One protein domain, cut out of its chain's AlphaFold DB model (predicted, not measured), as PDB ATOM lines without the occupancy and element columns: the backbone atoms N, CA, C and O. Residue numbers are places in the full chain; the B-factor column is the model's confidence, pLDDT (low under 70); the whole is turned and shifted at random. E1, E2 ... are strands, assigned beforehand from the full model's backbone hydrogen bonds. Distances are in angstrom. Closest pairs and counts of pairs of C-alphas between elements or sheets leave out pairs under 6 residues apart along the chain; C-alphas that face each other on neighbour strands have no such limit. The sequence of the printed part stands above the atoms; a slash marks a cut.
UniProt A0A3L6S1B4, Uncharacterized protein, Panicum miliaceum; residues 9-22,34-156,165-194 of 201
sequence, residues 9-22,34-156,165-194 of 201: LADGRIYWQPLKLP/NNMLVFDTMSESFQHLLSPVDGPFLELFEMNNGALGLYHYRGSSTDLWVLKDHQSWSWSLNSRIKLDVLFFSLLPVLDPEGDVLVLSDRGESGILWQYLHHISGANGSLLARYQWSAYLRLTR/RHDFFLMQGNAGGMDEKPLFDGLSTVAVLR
ATOM      1  N   LEU A   9     -25.412 -32.526  16.485       90.38
ATOM      2  CA  LEU A   9     -24.411 -33.144  15.615       90.38
ATOM      3  C   LEU A   9     -23.941 -32.114  14.577       90.38
ATOM      4  O   LEU A   9     -24.764 -31.604  13.827       90.38
ATOM      5  N   ALA A  10     -22.642 -31.825  14.531       90.06
ATOM      6  CA  ALA A  10     -22.020 -30.957  13.527       90.06
ATOM      7  C   ALA A  10     -20.599 -31.462  13.222       90.06
ATOM      8  O   ALA A  10     -19.899 -31.892  14.136       90.06
ATOM      9  N   ASP A  11     -20.190 -31.470  11.951       89.62
ATOM     10  CA  ASP A  11     -18.878 -31.977  11.496       89.62
ATOM     11  C   ASP A  11     -18.473 -33.342  12.105       89.62
ATOM     12  O   ASP A  11     -17.360 -33.539  12.590       89.62
ATOM     13  N   GLY A  12     -19.416 -34.291  12.185       89.62
ATOM     14  CA  GLY A  12     -19.161 -35.616  12.768       89.62
ATOM     15  C   GLY A  12     -18.889 -35.615  14.281       89.62
ATOM     16  O   GLY A  12     -18.357 -36.589  14.814       89.62
ATOM     17  N   ARG A  13     -19.244 -34.547  15.003       93.88
ATOM     18  CA  ARG A  13     -19.085 -34.439  16.460       93.88
ATOM     19  C   ARG A  13     -20.401 -34.103  17.138       93.88
ATOM     20  O   ARG A  13     -21.221 -33.363  16.601       93.88
ATOM     21  N   ILE A  14     -20.588 -34.648  18.332       94.56
ATOM     22  CA  ILE A  14     -21.777 -34.429  19.156       94.56
ATOM     23  C   ILE A  14     -21.441 -33.373  20.208       94.56
ATOM     24  O   ILE A  14     -20.503 -33.552  20.984       94.56
ATOM     25  N   TYR A  15     -22.206 -32.287  20.239       93.44
ATOM     26  CA  TYR A  15     -22.027 -31.137  21.121       93.44
ATOM     27  C   TYR A  15     -23.153 -31.068  22.143       93.44
ATOM     28  O   TYR A  15     -24.328 -31.036  21.780       93.44
ATOM     29  N   TRP A  16     -22.804 -30.985  23.423       92.31
ATOM     30  CA  TRP A  16     -23.768 -30.725  24.490       92.31
ATOM     31  C   TRP A  16     -23.819 -29.238  24.827       92.31
ATOM     32  O   TRP A  16     -22.812 -28.534  24.709       92.31
ATOM     33  N   GLN A  17     -24.992 -28.774  25.278       86.62
ATOM     34  CA  GLN A  17     -25.177 -27.383  25.693       86.62
ATOM     35  C   GLN A  17     -24.129 -26.969  26.736       86.62
ATOM     36  O   GLN A  17     -23.755 -27.786  27.588       86.62
ATOM     37  N   PRO A  18     -23.671 -25.706  26.710       85.06
ATOM     38  CA  PRO A  18     -22.693 -25.228  27.672       85.06
ATOM     39  C   PRO A  18     -23.216 -25.355  29.108       85.06
ATOM     40  O   PRO A  18     -24.282 -24.846  29.451       85.06
ATOM     41  N   LEU A  19     -22.443 -26.018  29.969       75.12
ATOM     42  CA  LEU A  19     -22.774 -26.195  31.380       75.12
ATOM     43  C   LEU A  19     -21.953 -25.240  32.244       75.12
ATOM     44  O   LEU A  19     -20.725 -25.153  32.137       75.12
ATOM     45  N   LYS A  20     -22.636 -24.571  33.177       68.81
ATOM     46  CA  LYS A  20     -21.980 -23.779  34.216       68.81
ATOM     47  C   LYS A  20     -21.423 -24.708  35.295       68.81
ATOM     48  O   LYS A  20     -22.168 -25.235  36.118       68.81
ATOM     49  N   LEU A  21     -20.107 -24.906  35.318       58.50
ATOM     50  CA  LEU A  21     -19.456 -25.800  36.282       58.50
ATOM     51  C   LEU A  21     -19.236 -25.107  37.646       58.50
ATOM     52  O   LEU A  21     -18.602 -24.056  37.676       58.50
ATOM     53  N   PRO A  22     -19.617 -25.679  38.803       47.19
ATOM     54  CA  PRO A  22     -19.313 -25.101  40.123       47.19
ATOM     55  C   PRO A  22     -17.820 -25.234  40.501       47.19
ATOM     56  O   PRO A  22     -17.189 -26.235  40.189       47.19
ATOM     57  N   ASN A  34     -18.403 -21.008  30.789       71.31
ATOM     58  CA  ASN A  34     -19.253 -22.129  30.392       71.31
ATOM     59  C   ASN A  34     -18.452 -23.119  29.524       71.31
ATOM     60  O   ASN A  34     -17.798 -22.720  28.557       71.31
ATOM     61  N   ASN A  35     -18.512 -24.410  29.854       81.56
ATOM     62  CA  ASN A  35     -17.794 -25.455  29.123       81.56
ATOM     63  C   ASN A  35     -18.789 -26.401  28.448       81.56
ATOM     64  O   ASN A  35     -19.788 -26.792  29.055       81.56
ATOM     65  N   MET A  36     -18.512 -26.766  27.207       87.88
ATOM     66  CA  MET A  36     -19.276 -27.723  26.421       87.88
ATOM     67  C   MET A  36     -18.529 -29.051  26.404       87.88
ATOM     68  O   MET A  36     -17.310 -29.091  26.221       87.88
ATOM     69  N   LEU A  37     -19.268 -30.141  26.586       91.25
ATOM     70  CA  LEU A  37     -18.754 -31.472  26.302       91.25
ATOM     71  C   LEU A  37     -18.898 -31.726  24.803       91.25
ATOM     72  O   LEU A  37     -19.923 -31.368  24.218       91.25
ATOM     73  N   VAL A  38     -17.883 -32.333  24.200       93.50
ATOM     74  CA  VAL A  38     -17.876 -32.700  22.786       93.50
ATOM     75  C   VAL A  38     -17.416 -34.139  22.655       93.50
ATOM     76  O   VAL A  38     -16.436 -34.530  23.280       93.50
ATOM     77  N   PHE A  39     -18.126 -34.928  21.860       94.69
ATOM     78  CA  PHE A  39     -17.745 -36.294  21.530       94.69
ATOM     79  C   PHE A  39     -17.403 -36.357  20.050       94.69
ATOM     80  O   PHE A  39     -18.254 -36.107  19.193       94.69
ATOM     81  N   ASP A  40     -16.144 -36.653  19.762       93.75
ATOM     82  CA  ASP A  40     -15.658 -36.855  18.408       93.75
ATOM     83  C   ASP A  40     -15.941 -38.303  18.002       93.75
ATOM     84  O   ASP A  40     -15.396 -39.237  18.589       93.75
ATOM     85  N   THR A  41     -16.835 -38.488  17.027       92.94
ATOM     86  CA  THR A  41     -17.301 -39.830  16.641       92.94
ATOM     87  C   THR A  41     -16.262 -40.619  15.849       92.94
ATOM     88  O   THR A  41     -16.339 -41.841  15.811       92.94
ATOM     89  N   MET A  42     -15.276 -39.944  15.250       90.62
ATOM     90  CA  MET A  42     -14.225 -40.583  14.456       90.62
ATOM     91  C   MET A  42     -13.118 -41.149  15.342       90.62
ATOM     92  O   MET A  42     -12.602 -42.233  15.085       90.62
ATOM     93  N   SER A  43     -12.740 -40.400  16.376       93.69
ATOM     94  CA  SER A  43     -11.732 -40.807  17.363       93.69
ATOM     95  C   SER A  43     -12.322 -41.483  18.602       93.69
ATOM     96  O   SER A  43     -11.565 -41.908  19.472       93.69
ATOM     97  N   GLU A  44     -13.653 -41.545  18.697       95.19
ATOM     98  CA  GLU A  44     -14.410 -42.061  19.843       95.19
ATOM     99  C   GLU A  44     -13.964 -41.442  21.181       95.19
ATOM    100  O   GLU A  44     -13.845 -42.117  22.205       95.19
ATOM    101  N   SER A  45     -13.699 -40.131  21.182       93.88
ATOM    102  CA  SER A  45     -13.091 -39.435  22.320       93.88
ATOM    103  C   SER A  45     -13.896 -38.226  22.790       93.88
ATOM    104  O   SER A  45     -14.562 -37.543  22.009       93.88
ATOM    105  N   PHE A  46     -13.825 -37.953  24.097       92.94
ATOM    106  CA  PHE A  46     -14.431 -36.770  24.701       92.94
ATOM    107  C   PHE A  46     -13.430 -35.625  24.795       92.94
ATOM    108  O   PHE A  46     -12.291 -35.801  25.227       92.94
ATOM    109  N   GLN A  47     -13.892 -34.434  24.439       90.50
ATOM    110  CA  GLN A  47     -13.137 -33.194  24.471       90.50
ATOM    111  C   GLN A  47     -13.976 -32.091  25.117       90.50
ATOM    112  O   GLN A  47     -15.203 -32.181  25.215       90.50
ATOM    113  N   HIS A  48     -13.295 -31.053  25.587       87.69
ATOM    114  CA  HIS A  48     -13.922 -29.895  26.209       87.69
ATOM    115  C   HIS A  48     -13.770 -28.682  25.297       87.69
ATOM    116  O   HIS A  48     -12.661 -28.368  24.870       87.69
ATOM    117  N   LEU A  49     -14.878 -27.986  25.051       89.00
ATOM    118  CA  LEU A  49     -14.921 -26.754  24.273       89.00
ATOM    119  C   LEU A  49     -15.398 -25.599  25.132       89.00
ATOM    120  O   LEU A  49     -16.488 -25.632  25.699       89.00
ATOM    121  N   LEU A  50     -14.613 -24.530  25.167       88.56
ATOM    122  CA  LEU A  50     -15.041 -23.307  25.825       88.56
ATOM    123  C   LEU A  50     -16.148 -22.638  25.007       88.56
ATOM    124  O   LEU A  50     -16.001 -22.407  23.806       88.56
ATOM    125  N   SER A  51     -17.248 -22.304  25.676       88.69
ATOM    126  CA  SER A  51     -18.268 -21.430  25.106       88.69
ATOM    127  C   SER A  51     -17.663 -20.042  24.855       88.69
ATOM    128  O   SER A  51     -16.892 -19.563  25.694       88.69
ATOM    129  N   PRO A  52     -18.020 -19.349  23.759       90.88
ATOM    130  CA  PRO A  52     -17.550 -17.985  23.517       90.88
ATOM    131  C   PRO A  52     -18.139 -16.975  24.507       90.88
ATOM    132  O   PRO A  52     -17.643 -15.856  24.631       90.88
ATOM    133  N   VAL A  53     -19.219 -17.356  25.194       89.31
ATOM    134  CA  VAL A  53     -19.977 -16.499  26.104       89.31
ATOM    135  C   VAL A  53     -20.440 -17.254  27.346       89.31
ATOM    136  O   VAL A  53     -20.695 -18.463  27.319       89.31
ATOM    137  N   ASP A  54     -20.612 -16.502  28.427       83.25
ATOM    138  CA  ASP A  54     -21.202 -16.984  29.669       83.25
ATOM    139  C   ASP A  54     -22.683 -16.625  29.742       83.25
ATOM    140  O   ASP A  54     -23.099 -15.542  29.337       83.25
ATOM    141  N   GLY A  55     -23.480 -17.514  30.327       78.44
ATOM    142  CA  GLY A  55     -24.899 -17.271  30.551       78.44
ATOM    143  C   GLY A  55     -25.742 -18.542  30.493       78.44
ATOM    144  O   GLY A  55     -25.264 -19.579  30.037       78.44
ATOM    145  N   PRO A  56     -26.987 -18.483  30.988       76.38
ATOM    146  CA  PRO A  56     -27.910 -19.614  30.947       76.38
ATOM    147  C   PRO A  56     -28.770 -19.657  29.673       76.38
ATOM    148  O   PRO A  56     -29.449 -20.650  29.451       76.38
ATOM    149  N   PHE A  57     -28.780 -18.592  28.863       83.88
ATOM    150  CA  PHE A  57     -29.647 -18.475  27.687       83.88
ATOM    151  C   PHE A  57     -28.848 -18.695  26.406       83.88
ATOM    152  O   PHE A  57     -28.537 -17.754  25.671       83.88
ATOM    153  N   LEU A  58     -28.474 -19.955  26.207       86.38
ATOM    154  CA  LEU A  58     -27.626 -20.429  25.126       86.38
ATOM    155  C   LEU A  58     -28.354 -21.543  24.375       86.38
ATOM    156  O   LEU A  58     -28.936 -22.413  25.012       86.38
ATOM    157  N   GLU A  59     -28.329 -21.501  23.044       87.56
ATOM    158  CA  GLU A  59     -28.950 -22.528  22.201       87.56
ATOM    159  C   GLU A  59     -28.026 -22.896  21.038       87.56
ATOM    160  O   GLU A  59     -27.792 -22.097  20.130       87.56
ATOM    161  N   LEU A  60     -27.488 -24.115  21.079       89.81
ATOM    162  CA  LEU A  60     -26.733 -24.708  19.972       89.81
ATOM    163  C   LEU A  60     -27.623 -25.190  18.826       89.81
ATOM    164  O   LEU A  60     -28.723 -25.706  19.037       89.81
ATOM    165  N   PHE A  61     -27.087 -25.132  17.611       87.31
ATOM    166  CA  PHE A  61     -27.698 -25.726  16.428       87.31
ATOM    167  C   PHE A  61     -26.665 -26.077  15.350       87.31
ATOM    168  O   PHE A  61     -25.582 -25.500  15.290       87.31
ATOM    169  N   GLU A  62     -27.007 -27.037  14.493       87.94
ATOM    170  CA  GLU A  62     -26.224 -27.377  13.302       87.94
ATOM    171  C   GLU A  62     -26.511 -26.352  12.195       87.94
ATOM    172  O   GLU A  62     -27.678 -26.071  11.906       87.94
ATOM    173  N   MET A  63     -25.465 -25.815  11.564       85.06
ATOM    174  CA  MET A  63     -25.572 -25.022  10.339       85.06
ATOM    175  C   MET A  63     -25.453 -25.914   9.100       85.06
ATOM    176  O   MET A  63     -24.771 -26.938   9.107       85.06
ATOM    177  N   ASN A  64     -26.055 -25.498   7.988       79.38
ATOM    178  CA  ASN A  64     -26.099 -26.310   6.770       79.38
ATOM    179  C   ASN A  64     -24.738 -26.540   6.097       79.38
ATOM    180  O   ASN A  64     -24.562 -27.508   5.361       79.38
ATOM    181  N   ASN A  65     -23.773 -25.664   6.361       81.50
ATOM    182  CA  ASN A  65     -22.387 -25.799   5.914       81.50
ATOM    183  C   ASN A  65     -21.548 -26.740   6.808       81.50
ATOM    184  O   ASN A  65     -20.348 -26.870   6.582       81.50
ATOM    185  N   GLY A  66     -22.157 -27.375   7.816       84.94
ATOM    186  CA  GLY A  66     -21.497 -28.264   8.774       84.94
ATOM    187  C   GLY A  66     -20.949 -27.565  10.020       84.94
ATOM    188  O   GLY A  66     -20.575 -28.258  10.962       84.94
ATOM    189  N   ALA A  67     -20.944 -26.226  10.056       90.06
ATOM    190  CA  ALA A  67     -20.510 -25.457  11.215       90.06
ATOM    191  C   ALA A  67     -21.479 -25.605  12.399       90.06
ATOM    192  O   ALA A  67     -22.663 -25.921  12.244       90.06
ATOM    193  N   LEU A  68     -20.985 -25.312  13.601       91.88
ATOM    194  CA  LEU A  68     -21.812 -25.252  14.803       91.88
ATOM    195  C   LEU A  68     -22.206 -23.802  15.105       91.88
ATOM    196  O   LEU A  68     -21.349 -22.938  15.300       91.88
ATOM    197  N   GLY A  69     -23.510 -23.549  15.162       91.06
ATOM    198  CA  GLY A  69     -24.087 -22.273  15.565       91.06
ATOM    199  C   GLY A  69     -24.434 -22.252  17.052       91.06
ATOM    200  O   GLY A  69     -24.814 -23.269  17.634       91.06
ATOM    201  N   LEU A  70     -24.318 -21.078  17.667       90.69
ATOM    202  CA  LEU A  70     -24.735 -20.821  19.041       90.69
ATOM    203  C   LEU A  70     -25.450 -19.472  19.126       90.69
ATOM    204  O   LEU A  70     -24.856 -18.425  18.855       90.69
ATOM    205  N   TYR A  71     -26.702 -19.488  19.575       88.88
ATOM    206  CA  TYR A  71     -27.417 -18.274  19.948       88.88
ATOM    207  C   TYR A  71     -27.162 -17.906  21.400       88.88
ATOM    208  O   TYR A  71     -27.225 -18.753  22.290       88.88
ATOM    209  N   HIS A  72     -26.931 -16.618  21.637       89.25
ATOM    210  CA  HIS A  72     -26.873 -16.030  22.966       89.25
ATOM    211  C   HIS A  72     -27.934 -14.943  23.104       89.25
ATOM    212  O   HIS A  72     -27.799 -13.850  22.546       89.25
ATOM    213  N   TYR A  73     -28.984 -15.250  23.865       85.94
ATOM    214  CA  TYR A  73     -30.123 -14.359  24.059       85.94
ATOM    215  C   TYR A  73     -29.782 -13.230  25.042       85.94
ATOM    216  O   TYR A  73     -29.343 -13.464  26.170       85.94
ATOM    217  N   ARG A  74     -30.024 -11.982  24.627       82.81
ATOM    218  CA  ARG A  74     -29.700 -10.754  25.368       82.81
ATOM    219  C   ARG A  74     -30.872  -9.772  25.365       82.81
ATOM    220  O   ARG A  74     -30.787  -8.691  24.780       82.81
ATOM    221  N   GLY A  75     -31.965 -10.137  26.033       81.44
ATOM    222  CA  GLY A  75     -33.155  -9.285  26.135       81.44
ATOM    223  C   GLY A  75     -33.760  -9.010  24.756       81.44
ATOM    224  O   GLY A  75     -34.338  -9.909  24.167       81.44
ATOM    225  N   SER A  76     -33.584  -7.794  24.231       80.25
ATOM    226  CA  SER A  76     -34.044  -7.356  22.900       80.25
ATOM    227  C   SER A  76     -33.047  -7.628  21.762       80.25
ATOM    228  O   SER A  76     -33.127  -7.055  20.676       80.25
ATOM    229  N   SER A  77     -32.039  -8.465  21.995       86.25
ATOM    230  CA  SER A  77     -31.080  -8.850  20.960       86.25
ATOM    231  C   SER A  77     -30.607 -10.284  21.132       86.25
ATOM    232  O   SER A  77     -30.752 -10.876  22.201       86.25
ATOM    233  N   THR A  78     -30.033 -10.842  20.076       88.12
ATOM    234  CA  THR A  78     -29.334 -12.125  20.082       88.12
ATOM    235  C   THR A  78     -28.003 -11.978  19.369       88.12
ATOM    236  O   THR A  78     -27.934 -11.387  18.294       88.12
ATOM    237  N   ASP A  79     -26.960 -12.558  19.951       91.25
ATOM    238  CA  ASP A  79     -25.681 -12.745  19.272       91.25
ATOM    239  C   ASP A  79     -25.652 -14.142  18.631       91.25
ATOM    240  O   ASP A  79     -25.919 -15.135  19.312       91.25
ATOM    241  N   LEU A  80     -25.327 -14.216  17.337       90.88
ATOM    242  CA  LEU A  80     -25.054 -15.462  16.620       90.88
ATOM    243  C   LEU A  80     -23.543 -15.708  16.598       90.88
ATOM    244  O   LEU A  80     -22.791 -14.983  15.943       90.88
ATOM    245  N   TRP A  81     -23.109 -16.753  17.291       93.06
ATOM    246  CA  TRP A  81     -21.737 -17.246  17.268       93.06
ATOM    247  C   TRP A  81     -21.631 -18.472  16.373       93.06
ATOM    248  O   TRP A  81     -22.524 -19.316  16.366       93.06
ATOM    249  N   VAL A  82     -20.526 -18.578  15.641       92.44
ATOM    250  CA  VAL A  82     -20.274 -19.693  14.728       92.44
ATOM    251  C   VAL A  82     -18.890 -20.269  14.985       92.44
ATOM    252  O   VAL A  82     -17.894 -19.541  15.007       92.44
ATOM    253  N   LEU A  83     -18.835 -21.585  15.145       93.56
ATOM    254  CA  LEU A  83     -17.623 -22.387  15.131       93.56
ATOM    255  C   LEU A  83     -17.499 -23.016  13.740       93.56
ATOM    256  O   LEU A  83     -18.141 -24.024  13.457       93.56
ATOM    257  N   LYS A  84     -16.719 -22.379  12.860       88.25
ATOM    258  CA  LYS A  84     -16.507 -22.857  11.479       88.25
ATOM    259  C   LYS A  84     -15.454 -23.954  11.399       88.25
ATOM    260  O   LYS A  84     -15.582 -24.881  10.612       88.25
ATOM    261  N   ASP A  85     -14.394 -23.808  12.188       88.94
ATOM    262  CA  ASP A  85     -13.284 -24.748  12.228       88.94
ATOM    263  C   ASP A  85     -13.318 -25.522  13.547       88.94
ATOM    264  O   ASP A  85     -13.015 -25.001  14.625       88.94
ATOM    265  N   HIS A  86     -13.697 -26.789  13.434       86.62
ATOM    266  CA  HIS A  86     -13.841 -27.703  14.557       86.62
ATOM    267  C   HIS A  86     -12.487 -28.227  15.071       86.62
ATOM    268  O   HIS A  86     -12.452 -28.858  16.124       86.62
ATOM    269  N   GLN A  87     -11.377 -27.951  14.372       85.94
ATOM    270  CA  GLN A  87     -10.019 -28.294  14.808       85.94
ATOM    271  C   GLN A  87      -9.391 -27.191  15.660       85.94
ATOM    272  O   GLN A  87      -8.742 -27.479  16.664       85.94
ATOM    273  N   SER A  88      -9.574 -25.922  15.280       86.75
ATOM    274  CA  SER A  88      -9.037 -24.789  16.048       86.75
ATOM    275  C   SER A  88      -9.900 -24.383  17.240       86.75
ATOM    276  O   SER A  88      -9.441 -23.595  18.067       86.75
ATOM    277  N   TRP A  89     -11.127 -24.905  17.343       88.75
ATOM    278  CA  TRP A  89     -12.077 -24.571  18.413       88.75
ATOM    279  C   TRP A  89     -12.395 -23.064  18.486       88.75
ATOM    280  O   TRP A  89     -12.768 -22.537  19.537       88.75
ATOM    281  N   SER A  90     -12.222 -22.351  17.366       89.81
ATOM    282  CA  SER A  90     -12.310 -20.895  17.311       89.81
ATOM    283  C   SER A  90     -13.721 -20.418  16.984       89.81
ATOM    284  O   SER A  90     -14.208 -20.536  15.857       89.81
ATOM    285  N   TRP A  91     -14.371 -19.828  17.982       93.19
ATOM    286  CA  TRP A  91     -15.651 -19.157  17.806       93.19
ATOM    287  C   TRP A  91     -15.479 -17.766  17.203       93.19
ATOM    288  O   TRP A  91     -14.624 -16.987  17.622       93.19
ATOM    289  N   SER A  92     -16.363 -17.421  16.272       92.56
ATOM    290  CA  SER A  92     -16.479 -16.077  15.706       92.56
ATOM    291  C   SER A  92     -17.882 -15.525  15.937       92.56
ATOM    292  O   SER A  92     -18.869 -16.226  15.717       92.56
ATOM    293  N   LEU A  93     -17.980 -14.264  16.363       92.38
ATOM    294  CA  LEU A  93     -19.255 -13.547  16.373       92.38
ATOM    295  C   LEU A  93     -19.625 -13.229  14.920       92.38
ATOM    296  O   LEU A  93     -18.939 -12.434  14.283       92.38
ATOM    297  N   ASN A  94     -20.678 -13.861  14.407       88.62
ATOM    298  CA  ASN A  94     -21.108 -13.714  13.017       88.62
ATOM    299  C   ASN A  94     -21.991 -12.473  12.851       88.62
ATOM    300  O   ASN A  94     -21.709 -11.609  12.029       88.62
ATOM    301  N   SER A  95     -23.024 -12.338  13.686       88.56
ATOM    302  CA  SER A  95     -23.920 -11.183  13.652       88.56
ATOM    303  C   SER A  95     -24.598 -10.932  14.997       88.56
ATOM    304  O   SER A  95     -24.713 -11.817  15.850       88.56
ATOM    305  N   ARG A  96     -25.045  -9.686  15.192       90.69
ATOM    306  CA  ARG A  96     -25.939  -9.299  16.287       90.69
ATOM    307  C   ARG A  96     -27.296  -8.949  15.704       90.69
ATOM    308  O   ARG A  96     -27.436  -7.947  15.010       90.69
ATOM    309  N   ILE A  97     -28.291  -9.739  16.066       86.31
ATOM    310  CA  ILE A  97     -29.678  -9.575  15.658       86.31
ATOM    311  C   ILE A  97     -30.372  -8.719  16.716       86.31
ATOM    312  O   ILE A  97     -30.486  -9.124  17.873       86.31
ATOM    313  N   LYS A  98     -30.803  -7.512  16.347       85.31
ATOM    314  CA  LYS A  98     -31.601  -6.637  17.217       85.31
ATOM    315  C   LYS A  98     -33.070  -6.792  16.871       85.31
ATOM    316  O   LYS A  98     -33.422  -6.798  15.696       85.31
ATOM    317  N   LEU A  99     -33.907  -6.902  17.890       74.69
ATOM    318  CA  LEU A  99     -35.337  -7.087  17.730       74.69
ATOM    319  C   LEU A  99     -36.073  -6.149  18.678       74.69
ATOM    320  O   LEU A  99     -35.853  -6.182  19.887       74.69
ATOM    321  N   ASP A 100     -37.015  -5.377  18.143       74.25
ATOM    322  CA  ASP A 100     -37.891  -4.503  18.936       74.25
ATOM    323  C   ASP A 100     -39.030  -5.288  19.617       74.25
ATOM    324  O   ASP A 100     -40.160  -4.817  19.758       74.25
ATOM    325  N   VAL A 101     -38.745  -6.528  20.019       74.00
ATOM    326  CA  VAL A 101     -39.666  -7.438  20.699       74.00
ATOM    327  C   VAL A 101     -38.970  -8.078  21.898       74.00
ATOM    328  O   VAL A 101     -37.817  -8.497  21.830       74.00
ATOM    329  N   LEU A 102     -39.692  -8.147  23.015       69.06
ATOM    330  CA  LEU A 102     -39.191  -8.699  24.281       69.06
ATOM    331  C   LEU A 102     -39.128 -10.229  24.288       69.06
ATOM    332  O   LEU A 102     -38.297 -10.803  24.985       69.06
ATOM    333  N   PHE A 103     -40.010 -10.884  23.531       70.88
ATOM    334  CA  PHE A 103     -40.112 -12.336  23.471       70.88
ATOM    335  C   PHE A 103     -40.090 -12.781  22.017       70.88
ATOM    336  O   PHE A 103     -40.928 -12.369  21.212       70.88
ATOM    337  N   PHE A 104     -39.120 -13.623  21.688       75.69
ATOM    338  CA  PHE A 104     -38.962 -14.176  20.356       75.69
ATOM    339  C   PHE A 104     -38.392 -15.587  20.418       75.69
ATOM    340  O   PHE A 104     -37.905 -16.060  21.445       75.69
ATOM    341  N   SER A 105     -38.493 -16.267  19.288       78.06
ATOM    342  CA  SER A 105     -38.015 -17.624  19.077       78.06
ATOM    343  C   SER A 105     -37.143 -17.640  17.842       78.06
ATOM    344  O   SER A 105     -37.536 -17.071  16.827       78.06
ATOM    345  N   LEU A 106     -35.990 -18.295  17.918       78.31
ATOM    346  CA  LEU A 106     -35.075 -18.389  16.791       78.31
ATOM    347  C   LEU A 106     -35.243 -19.732  16.094       78.31
ATOM    348  O   LEU A 106     -35.321 -20.788  16.724       78.31
ATOM    349  N   LEU A 107     -35.317 -19.675  14.776       78.62
ATOM    350  CA  LEU A 107     -35.363 -20.820  13.891       78.62
ATOM    351  C   LEU A 107     -34.272 -20.576  12.835       78.62
ATOM    352  O   LEU A 107     -34.496 -19.782  11.925       78.62
ATOM    353  N   PRO A 108     -33.084 -21.185  12.955       71.25
ATOM    354  CA  PRO A 108     -32.053 -21.081  11.939       71.25
ATOM    355  C   PRO A 108     -32.618 -21.608  10.627       71.25
ATOM    356  O   PRO A 108     -33.269 -22.659  10.582       71.25
ATOM    357  N   VAL A 109     -32.381 -20.845   9.574       68.69
ATOM    358  CA  VAL A 109     -32.612 -21.269   8.208       68.69
ATOM    359  C   VAL A 109     -31.481 -22.220   7.841       68.69
ATOM    360  O   VAL A 109     -30.328 -22.083   8.255       68.69
ATOM    361  N   LEU A 110     -31.845 -23.254   7.096       64.62
ATOM    362  CA  LEU A 110     -30.907 -24.214   6.548       64.62
ATOM    363  C   LEU A 110     -30.224 -23.584   5.317       64.62
ATOM    364  O   LEU A 110     -30.432 -24.025   4.188       64.62
ATOM    365  N   ASP A 111     -29.411 -22.550   5.524       71.12
ATOM    366  CA  ASP A 111     -28.569 -21.927   4.496       71.12
ATOM    367  C   ASP A 111     -27.087 -21.852   4.934       71.12
ATOM    368  O   ASP A 111     -26.768 -22.053   6.115       71.12
ATOM    369  N   PRO A 112     -26.148 -21.658   3.987       67.81
ATOM    370  CA  PRO A 112     -24.716 -21.586   4.284       67.81
ATOM    371  C   PRO A 112     -24.281 -20.361   5.102       67.81
ATOM    372  O   PRO A 112     -23.262 -20.431   5.799       67.81
ATOM    373  N   GLU A 113     -25.008 -19.251   5.004       72.44
ATOM    374  CA  GLU A 113     -24.717 -17.959   5.630       72.44
ATOM    375  C   GLU A 113     -25.234 -17.871   7.079       72.44
ATOM    376  O   GLU A 113     -24.759 -17.039   7.865       72.44
ATOM    377  N   GLY A 114     -26.129 -18.782   7.460       73.81
ATOM    378  CA  GLY A 114     -26.743 -18.880   8.772       73.81
ATOM    379  C   GLY A 114     -27.897 -17.913   8.973       73.81
ATOM    380  O   GLY A 114     -27.991 -17.351  10.070       73.81
ATOM    381  N   ASP A 115     -28.725 -17.672   7.954       85.06
ATOM    382  CA  ASP A 115     -29.917 -16.852   8.127       85.06
ATOM    383  C   ASP A 115     -30.805 -17.412   9.233       85.06
ATOM    384  O   ASP A 115     -30.769 -18.580   9.631       85.06
ATOM    385  N   VAL A 116     -31.605 -16.523   9.799       81.19
ATOM    386  CA  VAL A 116     -32.392 -16.810  10.985       81.19
ATOM    387  C   VAL A 116     -33.803 -16.322  10.760       81.19
ATOM    388  O   VAL A 116     -34.029 -15.158  10.436       81.19
ATOM    389  N   LEU A 117     -34.771 -17.202  10.976       85.50
ATOM    390  CA  LEU A 117     -36.161 -16.821  11.132       85.50
ATOM    391  C   LEU A 117     -36.405 -16.522  12.608       85.50
ATOM    392  O   LEU A 117     -36.236 -17.374  13.482       85.50
ATOM    393  N   VAL A 118     -36.825 -15.303  12.891       85.00
ATOM    394  CA  VAL A 118     -37.226 -14.871  14.222       85.00
ATOM    395  C   VAL A 118     -38.738 -14.836  14.267       85.00
ATOM    396  O   VAL A 118     -39.360 -14.005  13.609       85.00
ATOM    397  N   LEU A 119     -39.333 -15.705  15.073       85.12
ATOM    398  CA  LEU A 119     -40.761 -15.665  15.353       85.12
ATOM    399  C   LEU A 119     -41.018 -14.786  16.577       85.12
ATOM    400  O   LEU A 119     -40.456 -15.026  17.647       85.12
ATOM    401  N   SER A 120     -41.883 -13.792  16.422       83.50
ATOM    402  CA  SER A 120     -42.284 -12.868  17.481       83.50
ATOM    403  C   SER A 120     -43.786 -12.631  17.465       83.50
ATOM    404  O   SER A 120     -44.385 -12.563  16.392       83.50
ATOM    405  N   ASP A 121     -44.370 -12.436  18.641       79.62
ATOM    406  CA  ASP A 121     -45.782 -12.096  18.779       79.62
ATOM    407  C   ASP A 121     -45.916 -10.583  19.017       79.62
ATOM    408  O   ASP A 121     -45.212 -10.009  19.852       79.62
ATOM    409  N   ARG A 122     -46.827  -9.921  18.298       75.25
ATOM    410  CA  ARG A 122     -47.162  -8.506  18.518       75.25
ATOM    411  C   ARG A 122     -48.664  -8.316  18.333       75.25
ATOM    412  O   ARG A 122     -49.258  -8.848  17.400       75.25
ATOM    413  N   GLY A 123     -49.288  -7.556  19.222       64.50
ATOM    414  CA  GLY A 123     -50.708  -7.247  19.117       64.50
ATOM    415  C   GLY A 123     -51.070  -6.020  19.933       64.50
ATOM    416  O   GLY A 123     -50.656  -5.890  21.083       64.50
ATOM    417  N   GLU A 124     -51.864  -5.144  19.333       60.06
ATOM    418  CA  GLU A 124     -52.642  -4.135  20.039       60.06
ATOM    419  C   GLU A 124     -54.110  -4.558  19.949       60.06
ATOM    420  O   GLU A 124     -54.585  -4.952  18.886       60.06
ATOM    421  N   SER A 125     -54.820  -4.503  21.075       58.28
ATOM    422  CA  SER A 125     -56.285  -4.597  21.144       58.28
ATOM    423  C   SER A 125     -56.918  -5.830  20.467       58.28
ATOM    424  O   SER A 125     -57.449  -5.771  19.362       58.28
ATOM    425  N   GLY A 126     -56.947  -6.962  21.181       62.41
ATOM    426  CA  GLY A 126     -57.855  -8.089  20.907       62.41
ATOM    427  C   GLY A 126     -57.489  -9.027  19.748       62.41
ATOM    428  O   GLY A 126     -58.053 -10.117  19.678       62.41
ATOM    429  N   ILE A 127     -56.529  -8.667  18.891       67.88
ATOM    430  CA  ILE A 127     -56.018  -9.530  17.813       67.88
ATOM    431  C   ILE A 127     -54.518  -9.768  18.021       67.88
ATOM    432  O   ILE A 127     -53.718  -8.835  18.023       67.88
ATOM    433  N   LEU A 128     -54.140 -11.036  18.195       78.38
ATOM    434  CA  LEU A 128     -52.746 -11.473  18.283       78.38
ATOM    435  C   LEU A 128     -52.228 -11.809  16.880       78.38
ATOM    436  O   LEU A 128     -52.746 -12.715  16.218       78.38
ATOM    437  N   TRP A 129     -51.197 -11.089  16.445       83.12
ATOM    438  CA  TRP A 129     -50.474 -11.366  15.209       83.12
ATOM    439  C   TRP A 129     -49.129 -12.012  15.521       83.12
ATOM    440  O   TRP A 129     -48.466 -11.671  16.503       83.12
ATOM    441  N   GLN A 130     -48.725 -12.935  14.655       85.56
ATOM    442  CA  GLN A 130     -47.374 -13.471  14.631       85.56
ATOM    443  C   GLN A 130     -46.608 -12.869  13.472       85.56
ATOM    444  O   GLN A 130     -47.144 -12.699  12.374       85.56
ATOM    445  N   TYR A 131     -45.345 -12.574  13.744       85.69
ATOM    446  CA  TYR A 131     -44.398 -12.044  12.785       85.69
ATOM    447  C   TYR A 131     -43.213 -12.985  12.678       85.69
ATOM    448  O   TYR A 131     -42.626 -13.353  13.698       85.69
ATOM    449  N   LEU A 132     -42.841 -13.329  11.450       87.25
ATOM    450  CA  LEU A 132     -41.600 -14.027  11.153       87.25
ATOM    451  C   LEU A 132     -40.668 -13.082  10.426       87.25
ATOM    452  O   LEU A 132     -40.962 -12.644   9.318       87.25
ATOM    453  N   HIS A 133     -39.544 -12.778  11.049       87.50
ATOM    454  CA  HIS A 133     -38.504 -11.958  10.454       87.50
ATOM    455  C   HIS A 133     -37.445 -12.895   9.898       87.50
ATOM    456  O   HIS A 133     -36.833 -13.632  10.661       87.50
ATOM    457  N   HIS A 134     -37.247 -12.896   8.588       88.12
ATOM    458  CA  HIS A 134     -36.112 -13.554   7.952       88.12
ATOM    459  C   HIS A 134     -34.944 -12.586   7.980       88.12
ATOM    460  O   HIS A 134     -35.018 -11.512   7.395       88.12
ATOM    461  N   ILE A 135     -33.905 -12.934   8.724       87.50
ATOM    462  CA  ILE A 135     -32.767 -12.076   9.021       87.50
ATOM    463  C   ILE A 135     -31.511 -12.730   8.472       87.50
ATOM    464  O   ILE A 135     -31.285 -13.913   8.710       87.50
ATOM    465  N   SER A 136     -30.684 -11.952   7.784       86.88
ATOM    466  CA  SER A 136     -29.437 -12.444   7.223       86.88
ATOM    467  C   SER A 136     -28.453 -12.831   8.322       86.88
ATOM    468  O   SER A 136     -28.139 -12.026   9.206       86.88
ATOM    469  N   GLY A 137     -27.903 -14.038   8.234       82.81
ATOM    470  CA  GLY A 137     -26.879 -14.520   9.157       82.81
ATOM    471  C   GLY A 137     -25.586 -13.714   9.062       82.81
ATOM    472  O   GLY A 137     -24.926 -13.490  10.078       82.81
ATOM    473  N   ALA A 138     -25.268 -13.220   7.861       84.19
ATOM    474  CA  ALA A 138     -24.007 -12.563   7.528       84.19
ATOM    475  C   ALA A 138     -23.831 -11.174   8.162       84.19
ATOM    476  O   ALA A 138     -22.714 -10.780   8.489       84.19
ATOM    477  N   ASN A 139     -24.912 -10.409   8.313       86.56
ATOM    478  CA  ASN A 139     -24.850  -9.028   8.808       86.56
ATOM    479  C   ASN A 139     -25.977  -8.671   9.798       86.56
ATOM    480  O   ASN A 139     -25.960  -7.577  10.362       86.56
ATOM    481  N   GLY A 140     -26.934  -9.572  10.035       85.25
ATOM    482  CA  GLY A 140     -28.085  -9.333  10.904       85.25
ATOM    483  C   GLY A 140     -29.164  -8.426  10.302       85.25
ATOM    484  O   GLY A 140     -30.008  -7.940  11.055       85.25
ATOM    485  N   SER A 141     -29.151  -8.156   8.991       88.81
ATOM    486  CA  SER A 141     -30.167  -7.326   8.331       88.81
ATOM    487  C   SER A 141     -31.470  -8.087   8.113       88.81
ATOM    488  O   SER A 141     -31.451  -9.267   7.774       88.81
ATOM    489  N   LEU A 142     -32.604  -7.401   8.232       88.38
ATOM    490  CA  LEU A 142     -33.904  -7.946   7.851       88.38
ATOM    491  C   LEU A 142     -33.962  -8.140   6.326       88.38
ATOM    492  O   LEU A 142     -33.721  -7.203   5.574       88.38
ATOM    493  N   LEU A 143     -34.239  -9.363   5.885       87.56
ATOM    494  CA  LEU A 143     -34.412  -9.740   4.479       87.56
ATOM    495  C   LEU A 143     -35.889  -9.738   4.085       87.56
ATOM    496  O   LEU A 143     -36.253  -9.281   3.005       87.56
ATOM    497  N   ALA A 144     -36.748 -10.247   4.968       88.06
ATOM    498  CA  ALA A 144     -38.188 -10.256   4.767       88.06
ATOM    499  C   ALA A 144     -38.929 -10.312   6.101       88.06
ATOM    500  O   ALA A 144     -38.431 -10.857   7.089       88.06
ATOM    501  N   ARG A 145     -40.163  -9.807   6.119       89.38
ATOM    502  CA  ARG A 145     -41.069  -9.943   7.257       89.38
ATOM    503  C   ARG A 145     -42.383 -10.553   6.799       89.38
ATOM    504  O   ARG A 145     -43.003 -10.082   5.853       89.38
ATOM    505  N   TYR A 146     -42.827 -11.579   7.507       87.31
ATOM    506  CA  TYR A 146     -44.093 -12.256   7.265       87.31
ATOM    507  C   TYR A 146     -45.032 -12.015   8.435       87.31
ATOM    508  O   TYR A 146     -44.582 -11.981   9.578       87.31
ATOM    509  N   GLN A 147     -46.322 -11.869   8.155       88.00
ATOM    510  CA  GLN A 147     -47.361 -11.690   9.163       88.00
ATOM    511  C   GLN A 147     -48.504 -12.677   8.933       88.00
ATOM    512  O   GLN A 147     -48.998 -12.822   7.812       88.00
ATOM    513  N   TRP A 148     -48.968 -13.311  10.009       86.38
ATOM    514  CA  TRP A 148     -50.178 -14.133   9.996       86.38
ATOM    515  C   TRP A 148     -50.874 -14.147  11.363       86.38
ATOM    516  O   TRP A 148     -50.341 -13.693  12.378       86.38
ATOM    517  N   SER A 149     -52.106 -14.654  11.391       83.06
ATOM    518  CA  SER A 149     -52.915 -14.725  12.611       83.06
ATOM    519  C   SER A 149     -52.343 -15.721  13.624       83.06
ATOM    520  O   SER A 149     -52.109 -16.870  13.265       83.06
ATOM    521  N   ALA A 150     -52.231 -15.359  14.906       75.50
ATOM    522  CA  ALA A 150     -51.682 -16.247  15.943       75.50
ATOM    523  C   ALA A 150     -52.447 -17.567  16.170       75.50
ATOM    524  O   ALA A 150     -51.973 -18.443  16.895       75.50
ATOM    525  N   TYR A 151     -53.612 -17.746  15.542       76.75
ATOM    526  CA  TYR A 151     -54.288 -19.042  15.489       76.75
ATOM    527  C   TYR A 151     -53.554 -20.069  14.608       76.75
ATOM    528  O   TYR A 151     -53.744 -21.270  14.797       76.75
ATOM    529  N   LEU A 152     -52.683 -19.631  13.692       75.25
ATOM    530  CA  LEU A 152     -51.763 -20.504  12.966       75.25
ATOM    531  C   LEU A 152     -50.495 -20.686  13.794       75.25
ATOM    532  O   LEU A 152     -49.691 -19.771  13.937       75.25
ATOM    533  N   ARG A 153     -50.308 -21.888  14.337       69.12
ATOM    534  CA  ARG A 153     -49.120 -22.216  15.126       69.12
ATOM    535  C   ARG A 153     -48.041 -22.823  14.243       69.12
ATOM    536  O   ARG A 153     -48.192 -23.950  13.775       69.12
ATOM    537  N   LEU A 154     -46.922 -22.120  14.094       69.69
ATOM    538  CA  LEU A 154     -45.697 -22.751  13.621       69.69
ATOM    539  C   LEU A 154     -45.179 -23.725  14.677       69.69
ATOM    540  O   LEU A 154     -45.055 -23.390  15.857       69.69
ATOM    541  N   THR A 155     -44.848 -24.935  14.244       65.19
ATOM    542  CA  THR A 155     -44.128 -25.877  15.097       65.19
ATOM    543  C   THR A 155     -42.631 -25.692  14.878       65.19
ATOM    544  O   THR A 155     -42.191 -25.563  13.740       65.19
ATOM    545  N   ARG A 156     -41.833 -25.696  15.951       63.97
ATOM    546  CA  ARG A 156     -40.366 -25.539  15.877       63.97
ATOM    547  C   ARG A 156     -39.639 -26.798  15.385       63.97
ATOM    548  O   ARG A 156     -38.451 -26.964  15.646       63.97
ATOM    549  N   ARG A 165     -32.053 -37.057  -3.343       52.22
ATOM    550  CA  ARG A 165     -32.376 -36.413  -4.615       52.22
ATOM    551  C   ARG A 165     -32.494 -37.519  -5.649       52.22
ATOM    552  O   ARG A 165     -31.515 -37.917  -6.267       52.22
ATOM    553  N   HIS A 166     -33.686 -38.070  -5.765       56.34
ATOM    554  CA  HIS A 166     -34.035 -38.969  -6.837       56.34
ATOM    555  C   HIS A 166     -34.182 -38.159  -8.123       56.34
ATOM    556  O   HIS A 166     -34.612 -37.004  -8.089       56.34
ATOM    557  N   ASP A 167     -33.875 -38.783  -9.256       61.78
ATOM    558  CA  ASP A 167     -33.853 -38.126 -10.567       61.78
ATOM    559  C   ASP A 167     -35.183 -37.449 -10.941       61.78
ATOM    560  O   ASP A 167     -35.201 -36.518 -11.736       61.78
ATOM    561  N   PHE A 168     -36.303 -37.847 -10.329       61.62
ATOM    562  CA  PHE A 168     -37.605 -37.209 -10.544       61.62
ATOM    563  C   PHE A 168     -37.731 -35.799  -9.936       61.62
ATOM    564  O   PHE A 168     -38.644 -35.065 -10.305       61.62
ATOM    565  N   PHE A 169     -36.830 -35.401  -9.029       55.25
ATOM    566  CA  PHE A 169     -36.726 -34.027  -8.520       55.25
ATOM    567  C   PHE A 169     -35.822 -33.137  -9.384       55.25
ATOM    568  O   PHE A 169     -35.702 -31.939  -9.115       55.25
ATOM    569  N   LEU A 170     -35.186 -33.687 -10.424       51.41
ATOM    570  CA  LEU A 170     -34.528 -32.879 -11.443       51.41
ATOM    571  C   LEU A 170     -35.626 -32.230 -12.287       51.41
ATOM    572  O   LEU A 170     -36.133 -32.824 -13.237       51.41
ATOM    573  N   MET A 171     -36.014 -31.005 -11.930       50.81
ATOM    574  CA  MET A 171     -36.825 -30.174 -12.813       50.81
ATOM    575  C   MET A 171     -36.067 -29.982 -14.129       50.81
ATOM    576  O   MET A 171     -35.100 -29.226 -14.224       50.81
ATOM    577  N   GLN A 172     -36.514 -30.689 -15.161       49.16
ATOM    578  CA  GLN A 172     -36.144 -30.401 -16.533       49.16
ATOM    579  C   GLN A 172     -36.798 -29.069 -16.912       49.16
ATOM    580  O   GLN A 172     -38.013 -28.986 -17.065       49.16
ATOM    581  N   GLY A 173     -35.975 -28.031 -17.055       46.72
ATOM    582  CA  GLY A 173     -36.379 -26.765 -17.658       46.72
ATOM    583  C   GLY A 173     -36.774 -25.675 -16.667       46.72
ATOM    584  O   GLY A 173     -37.947 -25.383 -16.489       46.72
ATOM    585  N   ASN A 174     -35.773 -24.988 -16.123       41.16
ATOM    586  CA  ASN A 174     -35.727 -23.535 -16.262       41.16
ATOM    587  C   ASN A 174     -34.284 -23.056 -16.099       41.16
ATOM    588  O   ASN A 174     -33.763 -22.911 -14.999       41.16
ATOM    589  N   ALA A 175     -33.641 -22.784 -17.235       44.12
ATOM    590  CA  ALA A 175     -32.567 -21.806 -17.299       44.12
ATOM    591  C   ALA A 175     -33.208 -20.419 -17.113       44.12
ATOM    592  O   ALA A 175     -33.467 -19.700 -18.072       44.12
ATOM    593  N   GLY A 176     -33.566 -20.096 -15.877       38.81
ATOM    594  CA  GLY A 176     -34.119 -18.816 -15.467       38.81
ATOM    595  C   GLY A 176     -33.509 -18.499 -14.117       38.81
ATOM    596  O   GLY A 176     -33.454 -19.385 -13.267       38.81
ATOM    597  N   GLY A 177     -32.958 -17.293 -13.974       40.41
ATOM    598  CA  GLY A 177     -32.309 -16.843 -12.746       40.41
ATOM    599  C   GLY A 177     -33.161 -17.144 -11.520       40.41
ATOM    600  O   GLY A 177     -34.383 -17.208 -11.631       40.41
ATOM    601  N   MET A 178     -32.477 -17.368 -10.396       40.78
ATOM    602  CA  MET A 178     -33.035 -17.515  -9.053       40.78
ATOM    603  C   MET A 178     -34.322 -16.689  -8.949       40.78
ATOM    604  O   MET A 178     -34.266 -15.465  -8.927       40.78
ATOM    605  N   ASP A 179     -35.476 -17.351  -9.043       49.34
ATOM    606  CA  ASP A 179     -36.763 -16.677  -8.927       49.34
ATOM    607  C   ASP A 179     -36.788 -16.205  -7.471       49.34
ATOM    608  O   ASP A 179     -36.890 -17.030  -6.562       49.34
ATOM    609  N   GLU A 180     -36.548 -14.908  -7.243       56.72
ATOM    610  CA  GLU A 180     -36.433 -14.246  -5.930       56.72
ATOM    611  C   GLU A 180     -37.791 -14.192  -5.209       56.72
ATOM    612  O   GLU A 180     -38.193 -13.185  -4.623       56.72
ATOM    613  N   LYS A 181     -38.566 -15.270  -5.301       64.19
ATOM    614  CA  LYS A 181     -39.866 -15.368  -4.668       64.19
ATOM    615  C   LYS A 181     -39.675 -15.563  -3.167       64.19
ATOM    616  O   LYS A 181     -38.856 -16.385  -2.750       64.19
ATOM    617  N   PRO A 182     -40.418 -14.813  -2.342       66.62
ATOM    618  CA  PRO A 182     -40.323 -14.919  -0.895       66.62
ATOM    619  C   PRO A 182     -40.729 -16.319  -0.408       66.62
ATOM    620  O   PRO A 182     -41.491 -17.030  -1.062       66.62
ATOM    621  N   LEU A 183     -40.262 -16.689   0.788       69.38
ATOM    622  CA  LEU A 183     -40.360 -18.037   1.373       69.38
ATOM    623  C   LEU A 183     -41.790 -18.615   1.409       69.38
ATOM    624  O   LEU A 183     -41.963 -19.830   1.382       69.38
ATOM    625  N   PHE A 184     -42.809 -17.756   1.476       72.69
ATOM    626  CA  PHE A 184     -44.224 -18.136   1.562       72.69
ATOM    627  C   PHE A 184     -45.064 -17.619   0.384       72.69
ATOM    628  O   PHE A 184     -46.264 -17.380   0.543       72.69
ATOM    629  N   ASP A 185     -44.452 -17.416  -0.785       70.19
ATOM    630  CA  ASP A 185     -45.190 -16.976  -1.970       70.19
ATOM    631  C   ASP A 185     -46.331 -17.954  -2.322       70.19
ATOM    632  O   ASP A 185     -46.182 -19.176  -2.265       70.19
ATOM    633  N   GLY A 186     -47.507 -17.410  -2.644       67.81
ATOM    634  CA  GLY A 186     -48.719 -18.184  -2.948       67.81
ATOM    635  C   GLY A 186     -49.571 -18.637  -1.748       67.81
ATOM    636  O   GLY A 186     -50.657 -19.182  -1.962       67.81
ATOM    637  N   LEU A 187     -49.162 -18.389  -0.497       72.88
ATOM    638  CA  LEU A 187     -49.989 -18.679   0.684       72.88
ATOM    639  C   LEU A 187     -50.907 -17.500   1.035       72.88
ATOM    640  O   LEU A 187     -50.483 -16.525   1.644       72.88
ATOM    641  N   SER A 188     -52.207 -17.625   0.744       74.88
ATOM    642  CA  SER A 188     -53.212 -16.569   0.981       74.88
ATOM    643  C   SER A 188     -53.369 -16.136   2.445       74.88
ATOM    644  O   SER A 188     -53.940 -15.085   2.722       74.88
ATOM    645  N   THR A 189     -52.908 -16.956   3.390       78.06
ATOM    646  CA  THR A 189     -53.019 -16.697   4.835       78.06
ATOM    647  C   THR A 189     -51.787 -15.983   5.407       78.06
ATOM    648  O   THR A 189     -51.770 -15.650   6.593       78.06
ATOM    649  N   VAL A 190     -50.755 -15.752   4.588       78.81
ATOM    650  CA  VAL A 190     -49.506 -15.092   4.980       78.81
ATOM    651  C   VAL A 190     -49.360 -13.802   4.183       78.81
ATOM    652  O   VAL A 190     -49.369 -13.811   2.956       78.81
ATOM    653  N   ALA A 191     -49.203 -12.683   4.882       81.44
ATOM    654  CA  ALA A 191     -48.846 -11.418   4.254       81.44
ATOM    655  C   ALA A 191     -47.324 -11.238   4.289       81.44
ATOM    656  O   ALA A 191     -46.709 -11.387   5.348       81.44
ATOM    657  N   VAL A 192     -46.723 -10.894   3.149       82.88
ATOM    658  CA  VAL A 192     -45.334 -10.425   3.080       82.88
ATOM    659  C   VAL A 192     -45.346  -8.915   3.281       82.88
ATOM    660  O   VAL A 192     -45.949  -8.182   2.499       82.88
ATOM    661  N   LEU A 193     -44.698  -8.452   4.341       80.94
ATOM    662  CA  LEU A 193     -44.528  -7.039   4.631       80.94
ATOM    663  C   LEU A 193     -43.227  -6.568   3.989       80.94
ATOM    664  O   LEU A 193     -42.176  -7.188   4.167       80.94
ATOM    665  N   ARG A 194     -43.306  -5.474   3.233       71.75
ATOM    666  CA  ARG A 194     -42.124  -4.777   2.729       71.75
ATOM    667  C   ARG A 194     -41.593  -3.862   3.827       71.75
ATOM    668  O   ARG A 194     -42.369  -3.372   4.648       71.75
TER     669      ARG A 194
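This is residues 9 to 22, 34 to 156 and 165 to 194 of the 201 residues of an uncharacterized protein of Panicum miliaceum (UniProt A0A3L6S1B4). Three antiparallel sheets follow one another along the body: a small one of E1 to E3 at one end, E4 to E7 next, and E8 to E12 at the other end. The last two, both strongly twisted, make a sandwich, two sheets only partly face to face, while residues 165 to 181 stick out from the body as a free arm. The printed part has 167 residues with no named helix and twelve named strands, E1 to E12 in order along the chain; the class is all strand, with 75 residues, under half, in named elements. The sheet orders are E1 E2 E3, E4 E5 E6 E7 and E8 E9 E10 E11 E12. The whole is only just loose, close to compact, with a radius of gyration of the C-alphas of 18.7 A, and flat, spanning 51 by 49 by 26 A.

E1 is residues 13 to 15, beginning at C-alpha 13 (-19.085, -34.439, 16.460). E2 is residues 35 to 40 and E3 residues 45 to 50. E4 is residues 58 to 62, E5 residues 68 to 74, 19.6 A long, E6 residues 77 to 85, 25.4 A, and E7 residues 90 to 98, 24.0 A. E8 is residues 104 to 108, beginning at C-alpha 104 (-38.962, -14.176, 20.356). E9 is residues 116 to 122, 18.5 A, E10 residues 129 to 135, 18.8 A, and E11 residues 142 to 149, 20.7 A. E12, residues 191 to 193, ends at C-alpha 193 (-44.528, -7.039, 4.631).

E1 and E2 are antiparallel, with N 14 and O 39 at 2.9 A; E2 and E3 form a hairpin, with N 38 and O 47 at 2.9 A. E1 and E4 are only just apart, their closest C-alphas 8.0 A from each other. E4 to E7 form a meander, each strand the antiparallel neighbour of the one before; N 61 and O 69 are 2.9 A apart, N 70 and O 81 2.8 A, N 78 and O 97 2.8 A. E8 to E11 form another, with N 107 and O 117 at 2.8 A, N 118 and O 133 at 2.8 A, and N 132 and O 146 at 2.9 A. The edge strand E12 is antiparallel to E11, with N 147 and O 191 at 2.9 A. Across the sandwich, the strands of one sheet stand at 38 degrees to those of the other; E5 and E8 are near each other, and the closest C-alphas of E7 and E10, Ile 97 and Ile 135, are 7.7 A apart.

The C-alphas of Pro 22 and Gly 173 are the two farthest apart, 60.3 A. Residues 23 to 33 are not printed, with 10.2 A between C-alphas 22 and 34, nor are residues 157 to 164, with 24.5 A between C-alphas 156 and 165. Of the links printed whole, none is long. Mean pLDDT of the printed part is 79.3; 36 residues are under 70, among them residues 165 to 183.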